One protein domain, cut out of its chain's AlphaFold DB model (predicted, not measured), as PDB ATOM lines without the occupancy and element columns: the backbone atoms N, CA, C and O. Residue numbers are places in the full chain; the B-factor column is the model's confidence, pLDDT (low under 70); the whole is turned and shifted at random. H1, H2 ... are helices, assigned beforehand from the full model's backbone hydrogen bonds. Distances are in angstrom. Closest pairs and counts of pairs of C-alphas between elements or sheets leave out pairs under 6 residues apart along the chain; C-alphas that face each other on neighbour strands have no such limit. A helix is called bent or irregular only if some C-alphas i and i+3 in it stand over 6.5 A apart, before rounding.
ATOM      1  N   ASP A  46     -16.433  31.387  -6.011       88.38
ATOM      2  CA  ASP A  46     -17.372  30.321  -6.318       88.38
ATOM      3  C   ASP A  46     -17.698  29.537  -5.039       88.38
ATOM      4  O   ASP A  46     -16.815  29.171  -4.255       88.38
ATOM      5  N   LEU A  47     -18.986  29.288  -4.808       87.44
ATOM      6  CA  LEU A  47     -19.449  28.591  -3.612       87.44
ATOM      7  C   LEU A  47     -18.900  27.162  -3.534       87.44
ATOM      8  O   LEU A  47     -18.605  26.698  -2.431       87.44
ATOM      9  N   ASP A  48     -18.708  26.486  -4.672       89.81
ATOM     10  CA  ASP A  48     -18.092  25.159  -4.717       89.81
ATOM     11  C   ASP A  48     -16.616  25.227  -4.301       89.81
ATOM     12  O   ASP A  48     -16.139  24.351  -3.569       89.81
ATOM     13  N   TYR A  49     -15.903  26.291  -4.696       92.69
ATOM     14  CA  TYR A  49     -14.524  26.527  -4.269       92.69
ATOM     15  C   TYR A  49     -14.444  26.722  -2.761       92.69
ATOM     16  O   TYR A  49     -13.686  26.025  -2.087       92.69
ATOM     17  N   VAL A  50     -15.250  27.638  -2.222       90.12
ATOM     18  CA  VAL A  50     -15.255  27.963  -0.789       90.12
ATOM     19  C   VAL A  50     -15.652  26.743   0.038       90.12
ATOM     20  O   VAL A  50     -15.008  26.428   1.039       90.12
ATOM     21  N   HIS A  51     -16.672  26.003  -0.401       90.38
ATOM     22  CA  HIS A  51     -17.102  24.779   0.263       90.38
ATOM     23  C   HIS A  51     -16.009  23.701   0.263       90.38
ATOM     24  O   HIS A  51     -15.756  23.073   1.298       90.38
ATOM     25  N   MET A  52     -15.340  23.492  -0.875       94.31
ATOM     26  CA  MET A  52     -14.220  22.555  -0.973       94.31
ATOM     27  C   MET A  52     -13.051  22.998  -0.089       94.31
ATOM     28  O   MET A  52     -12.488  22.167   0.621       94.31
ATOM     29  N   GLU A  53     -12.706  24.288  -0.089       94.38
ATOM     30  CA  GLU A  53     -11.603  24.831   0.708       94.38
ATOM     31  C   GLU A  53     -11.829  24.571   2.201       94.38
ATOM     32  O   GLU A  53     -10.980  23.958   2.847       94.38
ATOM     33  N   LEU A  54     -13.007  24.921   2.726       93.06
ATOM     34  CA  LEU A  54     -13.369  24.673   4.126       93.06
ATOM     35  C   LEU A  54     -13.380  23.179   4.462       93.06
ATOM     36  O   LEU A  54     -12.870  22.758   5.501       93.06
ATOM     37  N   THR A  55     -13.915  22.351   3.564       93.62
ATOM     38  CA  THR A  55     -13.933  20.896   3.758       93.62
ATOM     39  C   THR A  55     -12.516  20.335   3.862       93.62
ATOM     40  O   THR A  55     -12.221  19.550   4.765       93.62
ATOM     41  N   LEU A  56     -11.614  20.762   2.977       95.06
ATOM     42  CA  LEU A  56     -10.211  20.368   3.016       95.06
ATOM     43  C   LEU A  56      -9.519  20.887   4.278       95.06
ATOM     44  O   LEU A  56      -8.821  20.105   4.919       95.06
ATOM     45  N   CYS A  57      -9.751  22.138   4.690       93.69
ATOM     46  CA  CYS A  57      -9.218  22.680   5.942       93.69
ATOM     47  C   CYS A  57      -9.580  21.797   7.140       93.69
ATOM     48  O   CYS A  57      -8.696  21.444   7.917       93.69
ATOM     49  N   ARG A  58     -10.837  21.350   7.247       91.38
ATOM     50  CA  ARG A  58     -11.279  20.463   8.336       91.38
ATOM     51  C   ARG A  58     -10.544  19.122   8.340       91.38
ATOM     52  O   ARG A  58     -10.142  18.655   9.400       91.38
ATOM     53  N   TYR A  59     -10.317  18.518   7.172       93.19
ATOM     54  CA  TYR A  59      -9.517  17.291   7.069       93.19
ATOM     55  C   TYR A  59      -8.031  17.527   7.370       93.19
ATOM     56  O   TYR A  59      -7.376  16.664   7.956       93.19
ATOM     57  N   ILE A  60      -7.484  18.683   6.986       93.00
ATOM     58  CA  ILE A  60      -6.096  19.063   7.274       93.00
ATOM     59  C   ILE A  60      -5.902  19.305   8.776       93.00
ATOM     60  O   ILE A  60      -4.901  18.865   9.337       93.00
ATOM     61  N   MET A  61      -6.870  19.933   9.433       91.12
ATOM     62  CA  MET A  61      -6.845  20.226  10.864       91.12
ATOM     63  C   MET A  61      -6.861  18.965  11.738       91.12
ATOM     64  O   MET A  61      -6.429  19.014  12.886       91.12
ATOM     65  N   MET A  62      -7.321  17.821  11.216       88.06
ATOM     66  CA  MET A  62      -7.330  16.568  11.973       88.06
ATOM     67  C   MET A  62      -5.926  16.212  12.469       88.06
ATOM     68  O   MET A  62      -5.009  15.984  11.671       88.06
ATOM     69  N   GLU A  63      -5.779  16.123  13.791       82.19
ATOM     70  CA  GLU A  63      -4.532  15.722  14.425       82.19
ATOM     71  C   GLU A  63      -4.163  14.285  14.059       82.19
ATOM     72  O   GLU A  63      -4.939  13.334  14.212       82.19
ATOM     73  N   THR A  64      -2.925  14.113  13.613       81.88
ATOM     74  CA  THR A  64      -2.360  12.806  13.291       81.88
ATOM     75  C   THR A  64      -1.156  12.565  14.182       81.88
ATOM     76  O   THR A  64      -0.026  12.868  13.814       81.88
ATOM     77  N   SER A  65      -1.417  12.036  15.376       79.56
ATOM     78  CA  SER A  65      -0.397  11.681  16.370       79.56
ATOM     79  C   SER A  65       0.396  10.420  16.006       79.56
ATOM     80  O   SER A  65       1.433  10.153  16.603       79.56
ATOM     81  N   ASP A  66      -0.098   9.623  15.054       83.88
ATOM     82  CA  ASP A  66       0.503   8.360  14.635       83.88
ATOM     83  C   ASP A  66       0.444   8.163  13.103       83.88
ATOM     84  O   ASP A  66      -0.323   8.802  12.369       83.88
ATOM     85  N   THR A  67       1.293   7.262  12.604       85.19
ATOM     86  CA  THR A  67       1.398   6.932  11.174       85.19
ATOM     87  C   THR A  67       0.085   6.399  10.575       85.19
ATOM     88  O   THR A  67      -0.266   6.808   9.463       85.19
ATOM     89  N   PRO A  68      -0.689   5.519  11.247       86.00
ATOM     90  CA  PRO A  68      -1.987   5.073  10.736       86.00
ATOM     91  C   PRO A  68      -2.997   6.211  10.529       86.00
ATOM     92  O   PRO A  68      -3.650   6.252   9.483       86.00
ATOM     93  N   ARG A  69      -3.105   7.162  11.467       85.81
ATOM     94  CA  ARG A  69      -3.991   8.330  11.330       85.81
ATOM     95  C   ARG A  69      -3.541   9.237  10.195       85.81
ATOM     96  O   ARG A  69      -4.392   9.716   9.448       85.81
ATOM     97  N   ARG A  70      -2.228   9.410   9.996       86.81
ATOM     98  CA  ARG A  70      -1.697  10.149   8.838       86.81
ATOM     99  C   ARG A  70      -2.134   9.515   7.516       86.81
ATOM    100  O   ARG A  70      -2.659  10.211   6.649       86.81
ATOM    101  N   HIS A  71      -2.014   8.195   7.378       89.06
ATOM    102  CA  HIS A  71      -2.498   7.491   6.185       89.06
ATOM    103  C   HIS A  71      -4.012   7.618   5.989       89.06
ATOM    104  O   HIS A  71      -4.477   7.758   4.857       89.06
ATOM    105  N   LEU A  72      -4.791   7.568   7.070       89.88
ATOM    106  CA  LEU A  72      -6.242   7.712   6.997       89.88
ATOM    107  C   LEU A  72      -6.651   9.124   6.552       89.88
ATOM    108  O   LEU A  72      -7.487   9.258   5.658       89.88
ATOM    109  N   LYS A  73      -5.996  10.157   7.087       91.44
ATOM    110  CA  LYS A  73      -6.152  11.552   6.656       91.44
ATOM    111  C   LYS A  73      -5.871  11.714   5.160       91.44
ATOM    112  O   LYS A  73      -6.707  12.257   4.442       91.44
ATOM    113  N   LEU A  74      -4.754  11.172   4.667       92.94
ATOM    114  CA  LEU A  74      -4.426  11.200   3.235       92.94
ATOM    115  C   LEU A  74      -5.479  10.477   2.383       92.94
ATOM    116  O   LEU A  74      -5.857  10.970   1.322       92.94
ATOM    117  N   LYS A  75      -6.008   9.339   2.852       93.31
ATOM    118  CA  LYS A  75      -7.102   8.631   2.166       93.31
ATOM    119  C   LYS A  75      -8.377   9.470   2.088       93.31
ATOM    120  O   LYS A  75      -9.032   9.463   1.048       93.31
ATOM    121  N   TRP A  76      -8.741  10.180   3.155       94.75
ATOM    122  CA  TRP A  76      -9.920  11.050   3.149       94.75
ATOM    123  C   TRP A  76      -9.748  12.257   2.234       94.75
ATOM    124  O   TRP A  76     -10.636  12.524   1.428       94.75
ATOM    125  N   LEU A  77      -8.591  12.916   2.278       95.19
ATOM    126  CA  LEU A  77      -8.275  14.016   1.365       95.19
ATOM    127  C   LEU A  77      -8.328  13.563  -0.096       95.19
ATOM    128  O   LEU A  77      -8.995  14.190  -0.914       95.19
ATOM    129  N   ALA A  78      -7.709  12.426  -0.417       95.06
ATOM    130  CA  ALA A  78      -7.738  11.868  -1.765       95.06
ATOM    131  C   ALA A  78      -9.161  11.525  -2.226       95.06
ATOM    132  O   ALA A  78      -9.519  11.786  -3.374       95.06
ATOM    133  N   ARG A  79     -10.001  11.002  -1.323       95.00
ATOM    134  CA  ARG A  79     -11.421  10.751  -1.601       95.00
ATOM    135  C   ARG A  79     -12.170  12.044  -1.923       95.00
ATOM    136  O   ARG A  79     -12.945  12.047  -2.876       95.00
ATOM    137  N   MET A  80     -11.943  13.116  -1.164       94.88
ATOM    138  CA  MET A  80     -12.580  14.415  -1.415       94.88
ATOM    139  C   MET A  80     -12.153  15.023  -2.748       94.88
ATOM    140  O   MET A  80     -12.992  15.498  -3.511       94.88
ATOM    141  N   LEU A  81     -10.862  14.931  -3.059       94.44
ATOM    142  CA  LEU A  81     -10.276  15.410  -4.310       94.44
ATOM    143  C   LEU A  81     -10.573  14.482  -5.505       94.44
ATOM    144  O   LEU A  81     -10.266  14.833  -6.638       94.44
ATOM    145  N   LYS A  82     -11.186  13.311  -5.268       94.56
ATOM    146  CA  LYS A  82     -11.463  12.261  -6.268       94.56
ATOM    147  C   LYS A  82     -10.208  11.788  -7.012       94.56
ATOM    148  O   LYS A  82     -10.248  11.519  -8.211       94.56
ATOM    149  N   ILE A  83      -9.105  11.644  -6.284       94.69
ATOM    150  CA  ILE A  83      -7.816  11.173  -6.802       94.69
ATOM    151  C   ILE A  83      -7.354   9.896  -6.094       94.69
ATOM    152  O   ILE A  83      -7.889   9.496  -5.058       94.69
ATOM    153  N   SER A  84      -6.313   9.260  -6.634       93.94
ATOM    154  CA  SER A  84      -5.642   8.162  -5.940       93.94
ATOM    155  C   SER A  84      -4.852   8.685  -4.727       93.94
ATOM    156  O   SER A  84      -4.068   9.624  -4.889       93.94
ATOM    157  N   PRO A  85      -4.962   8.061  -3.536       91.94
ATOM    158  CA  PRO A  85      -4.179   8.441  -2.356       91.94
ATOM    159  C   PRO A  85      -2.663   8.398  -2.562       91.94
ATOM    160  O   PRO A  85      -1.934   9.097  -1.862       91.94
ATOM    161  N   ILE A  86      -2.185   7.605  -3.528       92.25
ATOM    162  CA  ILE A  86      -0.757   7.513  -3.843       92.25
ATOM    163  C   ILE A  86      -0.193   8.833  -4.379       92.25
ATOM    164  O   ILE A  86       0.979   9.116  -4.166       92.25
ATOM    165  N   LEU A  87      -1.025   9.658  -5.029       92.88
ATOM    166  CA  LEU A  87      -0.599  10.964  -5.532       92.88
ATOM    167  C   LEU A  87      -0.256  11.903  -4.375       92.88
ATOM    168  O   LEU A  87       0.796  12.525  -4.402       92.88
ATOM    169  N   LEU A  88      -1.082  11.923  -3.322       92.56
ATOM    170  CA  LEU A  88      -0.801  12.721  -2.126       92.56
ATOM    171  C   LEU A  88       0.375  12.164  -1.319       92.56
ATOM    172  O   LEU A  88       1.142  12.929  -0.753       92.56
ATOM    173  N   HIS A  89       0.535  10.838  -1.260       89.00
ATOM    174  CA  HIS A  89       1.679  10.227  -0.577       89.00
ATOM    175  C   HIS A  89       3.013  10.594  -1.251       89.00
ATOM    176  O   HIS A  89       4.034  10.723  -0.578       89.00
ATOM    177  N   ASN A  90       3.016  10.737  -2.575       89.31
ATOM    178  CA  ASN A  90       4.221  11.031  -3.345       89.31
ATOM    179  C   ASN A  90       4.459  12.532  -3.558       89.31
ATOM    180  O   ASN A  90       5.439  12.882  -4.211       89.31
ATOM    181  N   ASP A  91       3.591  13.406  -3.043       90.50
ATOM    182  CA  ASP A  91       3.755  14.852  -3.165       90.50
ATOM    183  C   ASP A  91       4.776  15.366  -2.133       90.50
ATOM    184  O   ASP A  91       4.491  15.357  -0.932       90.50
ATOM    185  N   PRO A  92       5.964  15.832  -2.562       87.00
ATOM    186  CA  PRO A  92       6.973  16.349  -1.644       87.00
ATOM    187  C   PRO A  92       6.604  17.721  -1.065       87.00
ATOM    188  O   PRO A  92       7.173  18.122  -0.053       87.00
ATOM    189  N   ASN A  93       5.672  18.439  -1.695       87.69
ATOM    190  CA  ASN A  93       5.246  19.777  -1.300       87.69
ATOM    191  C   ASN A  93       3.943  19.746  -0.495       87.69
ATOM    192  O   ASN A  93       3.319  20.793  -0.302       87.69
ATOM    193  N   LEU A  94       3.511  18.562  -0.042       83.56
ATOM    194  CA  LEU A  94       2.301  18.436   0.752       83.56
ATOM    195  C   LEU A  94       2.445  19.287   2.033       83.56
ATOM    196  O   LEU A  94       3.375  19.075   2.812       83.56
ATOM    197  N   PRO A  95       1.550  20.252   2.278       71.88
ATOM    198  CA  PRO A  95       1.779  21.298   3.277       71.88
ATOM    199  C   PRO A  95       1.497  20.884   4.741       71.88
ATOM    200  O   PRO A  95       1.222  21.760   5.563       71.88
ATOM    201  N   PHE A  96       1.514  19.581   5.079       71.00
ATOM    202  CA  PHE A  96       1.236  19.041   6.428       71.00
ATOM    203  C   PHE A  96       1.723  17.595   6.673       71.00
ATOM    204  O   PHE A  96       1.802  16.763   5.734       71.00
TER     205      PHE A  96
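AT A GLANCE: This is residues 46 to 96 of the 96 residues of an uncharacterized protein of Niastella populi (UniProt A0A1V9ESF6). Two long helices, H1 and H2, make a helical hairpin whose arms run almost antiparallel but are shifted along each other, overlapping over part of their lengths, and residues 46 to 51, of which 47 to 51 belong to H1, stick out and stand free. A short helix, H3, packs on H2, and the last residues, 90 to 96, lead away from H3 and fold back as a hook. The printed part has 51 residues with three named helices, in the order H1, H2, H3, and no named strand; the class is all helix. It is compact, with a radius of gyration of the C-alphas of 11.2 A, and elongated in outline, spanning 34 by 21 by 18 A.

HOW THE PARTS SIT: H1, residues 47 to 61, and H2, residues 67 to 81, are the longest helices, with 15 residues each. They touch, and their closest C-alphas are those of Tyr 59 and Lys 73, 6.7 A apart. Their lines stand at a shallow tilt of 4 degrees and they run opposite ways, as a helical hairpin. H1 touches H2 with residues 56 to 60 alone, and their centres are 14.4 A apart. H3, residues 85 to 89, touches H2, which meets it with residues 74 to 79 alone. The closest C-alphas of that pair are those of Ala 78 and Pro 85, 5.0 A apart, and the two centres are 8.8 A apart. H1 and H3 are apart. In H1, H2 and H3 every backbone O i to N i+4 pair is within hydrogen-bond range.

IN THESE COORDINATES: H1 begins at Leu 47, with its C-alpha at (-19.449, 28.591, -3.612), and ends at Met 61, 20.9 A from first to last C-alpha. H2 runs from Thr 67, with its C-alpha at (1.398, 6.932, 11.174), to Leu 81, a length of 21.2 A. H3 runs from Pro 85 to His 89, 6.4 A long, and ends with C-alpha 89 at (1.679, 10.227, -0.577). None of the three helices is bent.

THE WHOLE: The two C-alphas farthest apart are those of Asp 46 and Asp 66, at 35.2 A, while the first and last printed C-alphas, of Asp 46 and Phe 96, are 25.2 A apart. Phe 96 is the chain's last residue. The printed part has no cut. The link from H1 to H2, with 5 residues between them, is tight, and so is the link from H2 to H3, with 3 residues. The mean pLDDT of the printed part is 89.8, and no printed residue is under 70.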